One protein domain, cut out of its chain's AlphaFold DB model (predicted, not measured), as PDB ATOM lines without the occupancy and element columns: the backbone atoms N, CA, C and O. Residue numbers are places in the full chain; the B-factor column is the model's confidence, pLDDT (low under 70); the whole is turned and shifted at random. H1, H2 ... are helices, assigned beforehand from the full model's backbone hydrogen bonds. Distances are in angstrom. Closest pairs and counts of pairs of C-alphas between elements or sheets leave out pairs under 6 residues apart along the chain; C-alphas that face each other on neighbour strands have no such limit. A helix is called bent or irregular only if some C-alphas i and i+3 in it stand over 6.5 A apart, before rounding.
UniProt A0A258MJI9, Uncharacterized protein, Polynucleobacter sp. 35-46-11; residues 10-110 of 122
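This is residues 10 to 110 of the 122 residues of an uncharacterized protein of Polynucleobacter sp. 35-46-11 (UniProt A0A258MJI9). One long helix, H1, makes a beam along the length of a flat, rather open model, and two shorter helices pack across it at separate places: H3 on residues 25 to 33 of H1 and H4 on residues 14 to 17. H3 and H4 keep apart and are joined by the long link of residues 75 to 92, while the small helix H2 sits near the last part of H1 and the first part of H3. The printed part has 101 residues with four named helices in the order H1, H2, H3, H4 and no named strand; its class is all helix. It is only just loose, close to compact, with a radius of gyration of the C-alphas of 15.6 A and spans of 49 by 30 by 16 A.

H1 takes residues 10 to 34, beginning at C-alpha 10 at (161.741, 238.177, 188.814) and running 36.3 A from first to last C-alpha. H2 is residues 47 to 51, 6.0 A long. H3 is residues 61 to 74, 20.0 A from first to last C-alpha, beginning at C-alpha 61 at (133.823, 229.299, 180.874). H4 is residues 93 to 110, also 20.0 A, and ends at C-alpha 110 at (150.651, 234.207, 169.097). H4 is irregular, with C-alphas 94 and 97 lying 8.9 A apart, and it has a kink of 91 degrees near residue 100.

H1 touches H4 with residues 14 to 17 alone, and H4 touches H1 with residues 95 to 101 alone; the closest C-alphas, those of Phe 14 and Tyr 98, are 6.6 A apart. The lines of H1 and H4 are about perpendicular, at 77 degrees, the line of H4 being a rough one. With residues 25 to 33 alone, H1 touches H3; the closest C-alphas are those of Thr 29 and Ala 63, 4.4 A apart. H1 and H3 run the same way at a steep tilt of 67 degrees. H2 is close to H1 but not clearly touching, the closest C-alphas being those of Tyr 32 and Ser 50, 6.5 A apart. H2 is also close to H3 but not clearly touching, with the C-alphas of Tyr 47 and Trp 64 the closest at 6.8 A. H4 is apart from both H2 and H3. In H1, H2 and H3 every O i to N i+4 pair is within hydrogen-bond range; in H4 9 of 14 are.

The two C-alphas farthest apart are those of Glu 10 and Leu 42, 49.3 A. The links H1 to H2, with 12 residues, and H3 to H4, with 18, are long; the link H2 to H3, with 9, is short. The printed part has no cut. Its mean pLDDT is 90.3, and no printed residue is under 70.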
ATOM      1  N   GLU A  10     163.102 237.821 189.223       88.12
ATOM      2  CA  GLU A  10     161.741 238.177 188.814       88.12
ATOM      3  C   GLU A  10     161.264 237.342 187.625       88.12
ATOM      4  O   GLU A  10     160.143 236.839 187.643       88.12
ATOM      5  N   GLU A  11     162.131 237.103 186.639       89.38
ATOM      6  CA  GLU A  11     161.837 236.215 185.512       89.38
ATOM      7  C   GLU A  11     161.597 234.774 185.968       89.38
ATOM      8  O   GLU A  11     160.668 234.126 185.493       89.38
ATOM      9  N   LEU A  12     162.382 234.274 186.925       90.81
ATOM     10  CA  LEU A  12     162.178 232.934 187.480       90.81
ATOM     11  C   LEU A  12     160.844 232.819 188.231       90.81
ATOM     12  O   LEU A  12     160.150 231.809 188.101       90.81
ATOM     13  N   GLN A  13     160.470 233.845 189.000       91.31
ATOM     14  CA  GLN A  13     159.182 233.883 189.699       91.31
ATOM     15  C   GLN A  13     158.009 233.955 188.722       91.31
ATOM     16  O   GLN A  13     157.023 233.237 188.900       91.31
ATOM     17  N   PHE A  14     158.121 234.786 187.685       92.12
ATOM     18  CA  PHE A  14     157.136 234.865 186.615       92.12
ATOM     19  C   PHE A  14     156.961 233.512 185.917       92.12
ATOM     20  O   PHE A  14     155.839 233.021 185.815       92.12
ATOM     21  N   GLU A  15     158.053 232.858 185.515       91.69
ATOM     22  CA  GLU A  15     158.002 231.551 184.847       91.69
ATOM     23  C   GLU A  15     157.380 230.459 185.717       91.69
ATOM     24  O   GLU A  15     156.641 229.614 185.213       91.69
ATOM     25  N   ALA A  16     157.663 230.460 187.022       92.38
ATOM     26  CA  ALA A  16     157.050 229.515 187.946       92.38
ATOM     27  C   ALA A  16     155.532 229.736 188.052       92.38
ATOM     28  O   ALA A  16     154.771 228.776 187.939       92.38
ATOM     29  N   LYS A  17     155.091 230.993 188.206       92.38
ATOM     30  CA  LYS A  17     153.661 231.341 188.241       92.38
ATOM     31  C   LYS A  17     152.952 230.962 186.944       92.38
ATOM     32  O   LYS A  17     151.881 230.368 186.989       92.38
ATOM     33  N   LEU A  18     153.568 231.266 185.808       92.19
ATOM     34  CA  LEU A  18     153.008 230.986 184.493       92.19
ATOM     35  C   LEU A  18     152.799 229.483 184.275       92.19
ATOM     36  O   LEU A  18     151.744 229.080 183.809       92.19
ATOM     37  N   LYS A  19     153.754 228.643 184.688       93.12
ATOM     38  CA  LYS A  19     153.605 227.182 184.597       93.12
ATOM     39  C   LYS A  19     152.465 226.638 185.449       93.12
ATOM     40  O   LYS A  19     151.807 225.693 185.033       93.12
ATOM     41  N   ILE A  20     152.260 227.197 186.643       93.75
ATOM     42  CA  ILE A  20     151.137 226.807 187.507       93.75
ATOM     43  C   ILE A  20     149.820 227.165 186.823       93.75
ATOM     44  O   ILE A  20     148.909 226.346 186.779       93.75
ATOM     45  N   ILE A  21     149.746 228.368 186.253       92.88
ATOM     46  CA  ILE A  21     148.584 228.829 185.499       92.88
ATOM     47  C   ILE A  21     148.306 227.902 184.310       92.88
ATOM     48  O   ILE A  21     147.205 227.375 184.215       92.88
ATOM     49  N   GLU A  22     149.298 227.641 183.453       93.50
ATOM     50  CA  GLU A  22     149.135 226.762 182.286       93.50
ATOM     51  C   GLU A  22     148.702 225.344 182.695       93.50
ATOM     52  O   GLU A  22     147.810 224.771 182.076       93.50
ATOM     53  N   ALA A  23     149.271 224.795 183.774       95.19
ATOM     54  CA  ALA A  23     148.881 223.481 184.282       95.19
ATOM     55  C   ALA A  23     147.432 223.452 184.797       95.19
ATOM     56  O   ALA A  23     146.722 222.474 184.566       95.19
ATOM     57  N   ASN A  24     146.986 224.515 185.472       94.25
ATOM     58  CA  ASN A  24     145.600 224.636 185.919       94.25
ATOM     59  C   ASN A  24     144.644 224.771 184.728       94.25
ATOM     60  O   ASN A  24     143.620 224.094 184.700       94.25
ATOM     61  N   GLU A  25     144.993 225.578 183.723       94.31
ATOM     62  CA  GLU A  25     144.193 225.701 182.500       94.31
ATOM     63  C   GLU A  25     144.055 224.364 181.772       94.31
ATOM     64  O   GLU A  25     142.956 224.012 181.339       94.31
ATOM     65  N   ASP A  26     145.151 223.613 181.644       95.81
ATOM     66  CA  ASP A  26     145.149 222.291 181.022       95.81
ATOM     67  C   ASP A  26     144.283 221.305 181.813       95.81
ATOM     68  O   ASP A  26     143.501 220.557 181.220       95.81
ATOM     69  N   TYR A  27     144.384 221.329 183.144       96.88
ATOM     70  CA  TYR A  27     143.589 220.484 184.030       96.88
ATOM     71  C   TYR A  27     142.090 220.783 183.915       96.88
ATOM     72  O   TYR A  27     141.304 219.880 183.628       96.88
ATOM     73  N   GLU A  28     141.679 222.043 184.057       96.25
ATOM     74  CA  GLU A  28     140.269 222.432 183.947       96.25
ATOM     75  C   GLU A  28     139.721 222.153 182.545       96.25
ATOM     76  O   GLU A  28     138.621 221.622 182.386       96.25
ATOM     77  N   THR A  29     140.507 222.446 181.504       96.81
ATOM     78  CA  THR A  29     140.136 222.135 180.118       96.81
ATOM     79  C   THR A  29     139.901 220.637 179.943       96.81
ATOM     80  O   THR A  29     138.970 220.234 179.245       96.81
ATOM     81  N   GLN A  30     140.725 219.800 180.572       96.31
ATOM     82  CA  GLN A  30     140.582 218.352 180.507       96.31
ATOM     83  C   GLN A  30     139.302 217.872 181.204       96.31
ATOM     84  O   GLN A  30     138.592 217.057 180.615       96.31
ATOM     85  N   LEU A  31     138.948 218.431 182.368       96.50
ATOM     86  CA  LEU A  31     137.680 218.123 183.045       96.50
ATOM     87  C   LEU A  31     136.482 218.367 182.120       96.50
ATOM     88  O   LEU A  31     135.612 217.511 181.980       96.50
ATOM     89  N   TYR A  32     136.462 219.507 181.424       96.38
ATOM     90  CA  TYR A  32     135.413 219.804 180.448       96.38
ATOM     91  C   TYR A  32     135.446 218.880 179.237       96.38
ATOM     92  O   TYR A  32     134.391 218.449 178.767       96.38
ATOM     93  N   PHE A  33     136.633 218.577 178.722       94.25
ATOM     94  CA  PHE A  33     136.803 217.712 177.560       94.25
ATOM     95  C   PHE A  33     136.253 216.303 177.815       94.25
ATOM     96  O   PHE A  33     135.621 215.727 176.934       94.25
ATOM     97  N   GLU A  34     136.413 215.782 179.031       92.94
ATOM     98  CA  GLU A  34     135.888 214.474 179.446       92.94
ATOM     99  C   GLU A  34     134.356 214.423 179.523       92.94
ATOM    100  O   GLU A  34     133.769 213.350 179.398       92.94
ATOM    101  N   THR A  35     133.683 215.573 179.639       91.56
ATOM    102  CA  THR A  35     132.212 215.641 179.551       91.56
ATOM    103  C   THR A  35     131.679 215.523 178.119       91.56
ATOM    104  O   THR A  35     130.468 215.423 177.918       91.56
ATOM    105  N   MET A  36     132.554 215.569 177.109       90.25
ATOM    106  CA  MET A  36     132.161 215.589 175.702       90.25
ATOM    107  C   MET A  36     132.209 214.171 175.107       90.25
ATOM    108  O   MET A  36     133.210 213.468 175.252       90.25
ATOM    109  N   PRO A  37     131.152 213.721 174.406       87.94
ATOM    110  CA  PRO A  37     131.114 212.375 173.845       87.94
ATOM    111  C   PRO A  37     132.096 212.245 172.681       87.94
ATOM    112  O   PRO A  37     132.257 213.168 171.892       87.94
ATOM    113  N   THR A  38     132.690 211.069 172.485       81.69
ATOM    114  CA  THR A  38     133.565 210.827 171.323       81.69
ATOM    115  C   THR A  38     132.772 210.716 170.018       81.69
ATOM    116  O   THR A  38     133.220 211.189 168.976       81.69
ATOM    117  N   ILE A  39     131.583 210.104 170.066       76.06
ATOM    118  CA  ILE A  39     130.728 209.849 168.901       76.06
ATOM    119  C   ILE A  39     129.300 210.249 169.257       76.06
ATOM    120  O   ILE A  39     128.576 209.497 169.898       76.06
ATOM    121  N   ASP A  40     128.911 211.446 168.835       79.19
ATOM    122  CA  ASP A  40     127.520 211.893 168.833       79.19
ATOM    123  C   ASP A  40     127.396 213.053 167.825       79.19
ATOM    124  O   ASP A  40     127.990 214.117 168.051       79.19
ATOM    125  N   PRO A  41     126.713 212.845 166.681       73.31
ATOM    126  CA  PRO A  41     126.522 213.870 165.659       73.31
ATOM    127  C   PRO A  41     125.440 214.898 166.026       73.31
ATOM    128  O   PRO A  41     125.374 215.950 165.396       73.31
ATOM    129  N   LEU A  42     124.595 214.611 167.022       82.12
ATOM    130  CA  LEU A  42     123.545 215.514 167.507       82.12
ATOM    131  C   LEU A  42     123.961 216.269 168.773       82.12
ATOM    132  O   LEU A  42     123.190 217.092 169.275       82.12
ATOM    133  N   TYR A  43     125.172 216.011 169.271       83.88
ATOM    134  CA  TYR A  43     125.711 216.663 170.450       83.88
ATOM    135  C   TYR A  43     125.729 218.183 170.285       83.88
ATOM    136  O   TYR A  43     126.275 218.724 169.321       83.88
ATOM    137  N   LYS A  44     125.160 218.881 171.270       86.88
ATOM    138  CA  LYS A  44     125.184 220.340 171.359       86.88
ATOM    139  C   LYS A  44     126.042 220.746 172.543       86.88
ATOM    140  O   LYS A  44     125.788 220.330 173.670       86.88
ATOM    141  N   TYR A  45     127.019 221.607 172.291       89.75
ATOM    142  CA  TYR A  45     127.837 222.187 173.348       89.75
ATOM    143  C   TYR A  45     126.970 223.070 174.251       89.75
ATOM    144  O   TYR A  45     126.432 224.087 173.813       89.75
ATOM    145  N   CYS A  46     126.843 222.687 175.519       92.50
ATOM    146  CA  CYS A  46     126.098 223.435 176.525       92.50
ATOM    147  C   CYS A  46     126.911 223.512 177.816       92.50
ATOM    148  O   CYS A  46     127.114 222.497 178.480       92.50
ATOM    149  N   TYR A  47     127.329 224.726 178.185       93.25
ATOM    150  CA  TYR A  47     128.113 224.975 179.395       93.25
ATOM    151  C   TYR A  47     127.435 224.409 180.644       93.25
ATOM    152  O   TYR A  47     128.039 223.645 181.385       93.25
ATOM    153  N   THR A  48     126.147 224.706 180.833       92.25
ATOM    154  CA  THR A  48     125.382 224.253 182.001       92.25
ATOM    155  C   THR A  48     125.359 222.733 182.128       92.25
ATOM    156  O   THR A  48     125.513 222.221 183.229       92.25
ATOM    157  N   SER A  49     125.206 222.015 181.009       89.00
ATOM    158  CA  SER A  49     125.178 220.546 181.020       89.00
ATOM    159  C   SER A  49     126.557 219.955 181.321       89.00
ATOM    160  O   SER A  49     126.654 219.014 182.100       89.00
ATOM    161  N   SER A  50     127.626 220.525 180.753       88.88
ATOM    162  CA  SER A  50     129.001 220.121 181.076       88.88
ATOM    163  C   SER A  50     129.357 220.404 182.542       88.88
ATOM    164  O   SER A  50     129.990 219.577 183.191       88.88
ATOM    165  N   ASN A  51     128.906 221.535 183.094       91.69
ATOM    166  CA  ASN A  51     129.205 221.948 184.467       91.69
ATOM    167  C   ASN A  51     128.653 221.020 185.546       91.69
ATOM    168  O   ASN A  51     129.208 220.990 186.639       91.69
ATOM    169  N   TRP A  52     127.565 220.293 185.283       90.00
ATOM    170  CA  TRP A  52     126.921 219.455 186.301       90.00
ATOM    171  C   TRP A  52     127.844 218.395 186.901       90.00
ATOM    172  O   TRP A  52     127.666 218.026 188.057       90.00
ATOM    173  N   ASN A  53     128.840 217.944 186.139       87.75
ATOM    174  CA  ASN A  53     129.785 216.917 186.573       87.75
ATOM    175  C   ASN A  53     131.132 217.494 187.049       87.75
ATOM    176  O   ASN A  53     132.058 216.727 187.295       87.75
ATOM    177  N   ILE A  54     131.259 218.822 187.163       93.62
ATOM    178  CA  ILE A  54     132.517 219.504 187.500       93.62
ATOM    179  C   ILE A  54     132.368 220.234 188.847       93.62
ATOM    180  O   ILE A  54     131.429 221.028 189.000       93.62
ATOM    181  N   PRO A  55     133.279 220.005 189.818       94.31
ATOM    182  CA  PRO A  55     133.295 220.732 191.088       94.31
ATOM    183  C   PRO A  55     133.310 222.250 190.885       94.31
ATOM    184  O   PRO A  55     133.935 222.746 189.949       94.31
ATOM    185  N   VAL A  56     132.616 222.992 191.750       92.94
ATOM    186  CA  VAL A  56     132.377 224.441 191.587       92.94
ATOM    187  C   VAL A  56     133.682 225.232 191.490       92.94
ATOM    188  O   VAL A  56     133.774 226.171 190.706       92.94
ATOM    189  N   GLU A  57     134.705 224.820 192.232       93.19
ATOM    190  CA  GLU A  57     136.050 225.397 192.234       93.19
ATOM    191  C   GLU A  57     136.795 225.277 190.895       93.19
ATOM    192  O   GLU A  57     137.765 225.998 190.684       93.19
ATOM    193  N   HIS A  58     136.341 224.400 189.998       94.44
ATOM    194  CA  HIS A  58     136.922 224.168 188.672       94.44
ATOM    195  C   HIS A  58     135.994 224.606 187.530       94.44
ATOM    196  O   HIS A  58     136.289 224.372 186.357       94.44
ATOM    197  N   GLN A  59     134.849 225.219 187.848       94.31
ATOM    198  CA  GLN A  59     133.925 225.699 186.828       94.31
ATOM    199  C   GLN A  59     134.467 226.971 186.178       94.31
ATOM    200  O   GLN A  59     134.625 228.007 186.821       94.31
ATOM    201  N   SER A  60     134.716 226.899 184.874       94.75
ATOM    202  CA  SER A  60     135.368 227.959 184.114       94.75
ATOM    203  C   SER A  60     134.862 227.969 182.675       94.75
ATOM    204  O   SER A  60     134.987 226.992 181.935       94.75
ATOM    205  N   VAL A  61     134.288 229.102 182.258       95.50
ATOM    206  CA  VAL A  61     133.823 229.299 180.874       95.50
ATOM    207  C   VAL A  61     134.999 229.225 179.902       95.50
ATOM    208  O   VAL A  61     134.872 228.638 178.829       95.50
ATOM    209  N   ASP A  62     136.158 229.756 180.285       96.06
ATOM    210  CA  ASP A  62     137.344 229.747 179.437       96.06
ATOM    211  C   ASP A  62     137.864 228.319 179.232       96.06
ATOM    212  O   ASP A  62     138.188 227.931 178.109       96.06
ATOM    213  N   ALA A  63     137.900 227.508 180.296       96.31
ATOM    214  CA  ALA A  63     138.263 226.095 180.215       96.31
ATOM    215  C   ALA A  63     137.262 225.296 179.366       96.31
ATOM    216  O   ALA A  63     137.663 224.502 178.509       96.31
ATOM    217  N   TRP A  64     135.961 225.563 179.525       96.75
ATOM    218  CA  TRP A  64     134.925 224.965 178.685       96.75
ATOM    219  C   TRP A  64     135.138 225.294 177.208       96.75
ATOM    220  O   TRP A  64     135.189 224.391 176.376       96.75
ATOM    221  N   LEU A  65     135.328 226.569 176.865       96.69
ATOM    222  CA  LEU A  65     135.540 226.985 175.483       96.69
ATOM    223  C   LEU A  65     136.848 226.406 174.902       96.69
ATOM    224  O   LEU A  65     136.858 225.983 173.742       96.69
ATOM    225  N   ARG A  66     137.934 226.302 175.690       96.56
ATOM    226  CA  ARG A  66     139.176 225.614 175.276       96.56
ATOM    227  C   ARG A  66     138.899 224.149 174.938       96.56
ATOM    228  O   ARG A  66     139.366 223.656 173.908       96.56
ATOM    229  N   ALA A  67     138.102 223.469 175.762       95.44
ATOM    230  CA  ALA A  67     137.715 222.082 175.540       95.44
ATOM    231  C   ALA A  67     136.860 221.930 174.276       95.44
ATOM    232  O   ALA A  67     137.107 221.016 173.490       95.44
ATOM    233  N   VAL A  68     135.924 222.855 174.023       94.00
ATOM    234  CA  VAL A  68     135.114 222.876 172.792       94.00
ATOM    235  C   VAL A  68     136.009 222.997 171.563       94.00
ATOM    236  O   VAL A  68     135.892 222.184 170.645       94.00
ATOM    237  N   ILE A  69     136.938 223.959 171.558       94.06
ATOM    238  CA  ILE A  69     137.886 224.160 170.452       94.06
ATOM    239  C   ILE A  69     138.696 222.884 170.211       94.06
ATOM    240  O   ILE A  69     138.758 222.403 169.080       94.06
ATOM    241  N   LYS A  70     139.270 222.304 171.273       93.19
ATOM    242  CA  LYS A  70     140.042 221.053 171.206       93.19
ATOM    243  C   LYS A  70     139.196 219.903 170.652       93.19
ATOM    244  O   LYS A  70     139.659 219.157 169.795       93.19
ATOM    245  N   HIS A  71     137.953 219.774 171.102       92.06
ATOM    246  CA  HIS A  71     137.040 218.713 170.687       92.06
ATOM    247  C   HIS A  71     136.626 218.838 169.218       92.06
ATOM    248  O   HIS A  71     136.677 217.851 168.485       92.06
ATOM    249  N   MET A  72     136.299 220.047 168.753       90.19
ATOM    250  CA  MET A  72     135.994 220.298 167.340       90.19
ATOM    251  C   MET A  72     137.213 220.074 166.438       90.19
ATOM    252  O   MET A  72     137.068 219.507 165.359       90.19
ATOM    253  N   ALA A  73     138.410 220.467 166.889       90.19
ATOM    254  CA  ALA A  73     139.649 220.309 166.126       90.19
ATOM    255  C   ALA A  73     140.067 218.839 165.939       90.19
ATOM    256  O   ALA A  73     140.710 218.506 164.944       90.19
ATOM    257  N   LEU A  74     139.741 217.968 166.901       88.38
ATOM    258  CA  LEU A  74     140.086 216.541 166.868       88.38
ATOM    259  C   LEU A  74     139.070 215.687 166.100       88.38
ATOM    260  O   LEU A  74     139.395 214.576 165.679       88.38
ATOM    261  N   ARG A  75     137.839 216.176 165.924       83.25
ATOM    262  CA  ARG A  75     136.783 215.451 165.215       83.25
ATOM    263  C   ARG A  75     136.961 215.538 163.698       83.25
ATOM    264  O   ARG A  75     137.502 216.494 163.150       83.25
ATOM    265  N   LEU A  76     136.453 214.523 163.003       76.75
ATOM    266  CA  LEU A  76     136.434 214.497 161.541       76.75
ATOM    267  C   LEU A  76     135.352 215.451 160.977       76.75
ATOM    268  O   LEU A  76     134.300 215.586 161.613       76.75
ATOM    269  N   PRO A  77     135.535 216.011 159.758       73.75
ATOM    270  CA  PRO A  77     134.607 216.943 159.085       73.75
ATOM    271  C   PRO A  77     133.144 216.498 158.877       73.75
ATOM    272  O   PRO A  77     132.341 217.245 158.336       73.75
ATOM    273  N   GLN A  78     132.764 215.283 159.280       70.44
ATOM    274  CA  GLN A  78     131.394 214.748 159.181       70.44
ATOM    275  C   GLN A  78     130.864 214.213 160.519       70.44
ATOM    276  O   GLN A  78     129.731 213.754 160.617       70.44
ATOM    277  N   HIS A  79     131.676 214.313 161.570       73.75
ATOM    278  CA  HIS A  79     131.328 213.953 162.942       73.75
ATOM    279  C   HIS A  79     131.210 215.208 163.821       73.75
ATOM    280  O   HIS A  79     131.378 215.134 165.035       73.75
ATOM    281  N   GLY A  80     130.960 216.373 163.212       76.00
ATOM    282  CA  GLY A  80     130.877 217.669 163.898       76.00
ATOM    283  C   GLY A  80     132.228 218.340 164.172       76.00
ATOM    284  O   GLY A  80     132.280 219.288 164.949       76.00
ATOM    285  N   GLY A  81     133.317 217.846 163.575       83.75
ATOM    286  CA  GLY A  81     134.616 218.516 163.607       83.75
ATOM    287  C   GLY A  81     134.793 219.489 162.451       83.75
ATOM    288  O   GLY A  81     134.178 219.329 161.403       83.75
ATOM    289  N   GLU A  82     135.653 220.481 162.634       85.88
ATOM    290  CA  GLU A  82     136.051 221.419 161.582       85.88
ATOM    291  C   GLU A  82     137.464 221.929 161.878       85.88
ATOM    292  O   GLU A  82     137.901 221.972 163.034       85.88
ATOM    293  N   LYS A  83     138.196 222.332 160.836       86.94
ATOM    294  CA  LYS A  83     139.490 222.987 161.031       86.94
ATOM    295  C   LYS A  83     139.281 224.300 161.776       86.94
ATOM    296  O   LYS A  83     138.543 225.173 161.331       86.94
ATOM    297  N   THR A  84     140.001 224.475 162.876       87.81
ATOM    298  CA  THR A  84     139.963 225.703 163.664       87.81
ATOM    299  C   THR A  84     141.369 226.193 163.974       87.81
ATOM    300  O   THR A  84     142.269 225.410 164.269       87.81
ATOM    301  N   ASN A  85     141.537 227.510 163.893       89.19
ATOM    302  CA  ASN A  85     142.713 228.231 164.382       89.19
ATOM    303  C   ASN A  85     142.373 229.034 165.649       89.19
ATOM    304  O   ASN A  85     143.131 229.925 166.031       89.19
ATOM    305  N   ALA A  86     141.206 228.781 166.248       90.50
ATOM    306  CA  ALA A  86     140.781 229.474 167.451       90.50
ATOM    307  C   ALA A  86     141.721 229.139 168.614       90.50
ATOM    308  O   ALA A  86     142.153 228.000 168.788       90.50
ATOM    309  N   LEU A  87     142.015 230.154 169.416       91.50
ATOM    310  CA  LEU A  87     142.774 230.070 170.653       91.50
ATOM    311  C   LEU A  87     142.065 230.960 171.668       91.50
ATOM    312  O   LEU A  87     141.540 232.013 171.305       91.50
ATOM    313  N   ILE A  88     142.092 230.553 172.929       94.38
ATOM    314  CA  ILE A  88     141.622 231.367 174.044       94.38
ATOM    315  C   ILE A  88     142.834 231.851 174.815       94.38
ATOM    316  O   ILE A  88     143.731 231.067 175.119       94.38
ATOM    317  N   VAL A  89     142.842 233.149 175.097       93.25
ATOM    318  CA  VAL A  89     143.829 233.802 175.948       93.25
ATOM    319  C   VAL A  89     143.060 234.360 177.138       93.25
ATOM    320  O   VAL A  89     142.262 235.283 176.972       93.25
ATOM    321  N   SER A  90     143.259 233.767 178.314       91.75
ATOM    322  CA  SER A  90     142.620 234.203 179.558       91.75
ATOM    323  C   SER A  90     143.474 235.252 180.257       91.75
ATOM    324  O   SER A  90     144.696 235.149 180.296       91.75
ATOM    325  N   VAL A  91     142.832 236.267 180.834       90.00
ATOM    326  CA  VAL A  91     143.524 237.277 181.645       90.00
ATOM    327  C   VAL A  91     143.678 236.753 183.072       90.00
ATOM    328  O   VAL A  91     142.682 236.526 183.760       90.00
ATOM    329  N   HIS A  92     144.916 236.633 183.555       86.75
ATOM    330  CA  HIS A  92     145.197 236.173 184.919       86.75
ATOM    331  C   HIS A  92     145.484 237.343 185.851       86.75
ATOM    332  O   HIS A  92     146.614 237.824 185.952       86.75
ATOM    333  N   LYS A  93     144.458 237.779 186.586       83.44
ATOM    334  CA  LYS A  93     144.570 238.892 187.546       83.44
ATOM    335  C   LYS A  93     145.591 238.617 188.661       83.44
ATOM    336  O   LYS A  93     146.212 239.545 189.170       83.44
ATOM    337  N   ASP A  94     145.840 237.346 188.973       84.06
ATOM    338  CA  ASP A  94     146.748 236.906 190.045       84.06
ATOM    339  C   ASP A  94     148.240 237.084 189.709       84.06
ATOM    340  O   ASP A  94     149.128 236.944 190.565       84.06
ATOM    341  N   LEU A  95     148.548 237.417 188.451       84.56
ATOM    342  CA  LEU A  95     149.899 237.777 188.037       84.56
ATOM    343  C   LEU A  95     150.350 239.105 188.653       84.56
ATOM    344  O   LEU A  95     151.547 239.269 188.910       84.56
ATOM    345  N   GLY A  96     149.416 240.010 188.970       86.50
ATOM    346  CA  GLY A  96     149.698 241.294 189.609       86.50
ATOM    347  C   GLY A  96     150.763 242.082 188.845       86.50
ATOM    348  O   GLY A  96     150.590 242.394 187.674       86.50
ATOM    349  N   LYS A  97     151.913 242.335 189.484       88.69
ATOM    350  CA  LYS A  97     153.031 243.088 188.884       88.69
ATOM    351  C   LYS A  97     153.659 242.459 187.626       88.69
ATOM    352  O   LYS A  97     154.522 243.080 187.024       88.69
ATOM    353  N   TYR A  98     153.285 241.230 187.262       91.25
ATOM    354  CA  TYR A  98     153.819 240.519 186.094       91.25
ATOM    355  C   TYR A  98     152.945 240.636 184.833       91.25
ATOM    356  O   TYR A  98     153.175 239.902 183.871       91.25
ATOM    357  N   GLU A  99     151.948 241.522 184.825       90.31
ATOM    358  CA  GLU A  99     151.023 241.716 183.698       90.31
ATOM    359  C   GLU A  99     151.750 241.971 182.369       90.31
ATOM    360  O   GLU A  99     151.536 241.232 181.407       90.31
ATOM    361  N   ASP A 100     152.682 242.927 182.332       91.56
ATOM    362  CA  ASP A 100     153.437 243.256 181.116       91.56
ATOM    363  C   ASP A 100     154.242 242.059 180.589       91.56
ATOM    364  O   ASP A 100     154.284 241.796 179.385       91.56
ATOM    365  N   MET A 101     154.841 241.276 181.493       92.56
ATOM    366  CA  MET A 101     155.602 240.075 181.126       92.56
ATOM    367  C   MET A 101     154.702 238.994 180.522       92.56
ATOM    368  O   MET A 101     155.117 238.285 179.602       92.56
ATOM    369  N   TRP A 102     153.469 238.873 181.015       94.19
ATOM    370  CA  TRP A 102     152.472 237.957 180.472       94.19
ATOM    371  C   TRP A 102     151.955 238.395 179.103       94.19
ATOM    372  O   TRP A 102     151.919 237.569 178.191       94.19
ATOM    373  N   ILE A 103     151.658 239.685 178.913       93.94
ATOM    374  CA  ILE A 103     151.276 240.232 177.601       93.94
ATOM    375  C   ILE A 103     152.374 239.944 176.571       93.94
ATOM    376  O   ILE A 103     152.096 239.477 175.460       93.94
ATOM    377  N   ASP A 104     153.634 240.164 176.944       94.31
ATOM    378  CA  ASP A 104     154.786 239.869 176.097       94.31
ATOM    379  C   ASP A 104     154.919 238.374 175.780       94.31
ATOM    380  O   ASP A 104     155.233 237.999 174.642       94.31
ATOM    381  N   TYR A 105     154.693 237.511 176.773       93.12
ATOM    382  CA  TYR A 105     154.710 236.061 176.610       93.12
ATOM    383  C   TYR A 105     153.636 235.590 175.620       93.12
ATOM    384  O   TYR A 105     153.964 234.940 174.619       93.12
ATOM    385  N   GLU A 106     152.379 235.980 175.834       94.06
ATOM    386  CA  GLU A 106     151.259 235.603 174.967       94.06
ATOM    387  C   GLU A 106     151.423 236.176 173.557       94.06
ATOM    388  O   GLU A 106     151.250 235.472 172.559       94.06
ATOM    389  N   THR A 107     151.902 237.415 173.434       94.50
ATOM    390  CA  THR A 107     152.205 238.017 172.129       94.50
ATOM    391  C   THR A 107     153.280 237.225 171.378       94.50
ATOM    392  O   THR A 107     153.162 236.994 170.169       94.50
ATOM    393  N   LYS A 108     154.341 236.766 172.060       93.31
ATOM    394  CA  LYS A 108     155.381 235.915 171.449       93.31
ATOM    395  C   LYS A 108     154.809 234.567 171.002       93.31
ATOM    396  O   LYS A 108     155.137 234.113 169.899       93.31
ATOM    397  N   LYS A 109     153.940 233.950 171.810       91.00
ATOM    398  CA  LYS A 109     153.246 232.689 171.501       91.00
ATOM    399  C   LYS A 109     152.353 232.836 170.268       91.00
ATOM    400  O   LYS A 109     152.531 232.097 169.297       91.00
ATOM    401  N   LEU A 110     151.506 233.863 170.236       92.12
ATOM    402  CA  LEU A 110     150.651 234.207 169.097       92.12
ATOM    403  C   LEU A 110     151.460 234.467 167.824       92.12
ATOM    404  O   LEU A 110     151.157 233.909 166.771       92.12
TER     405      LEU A 110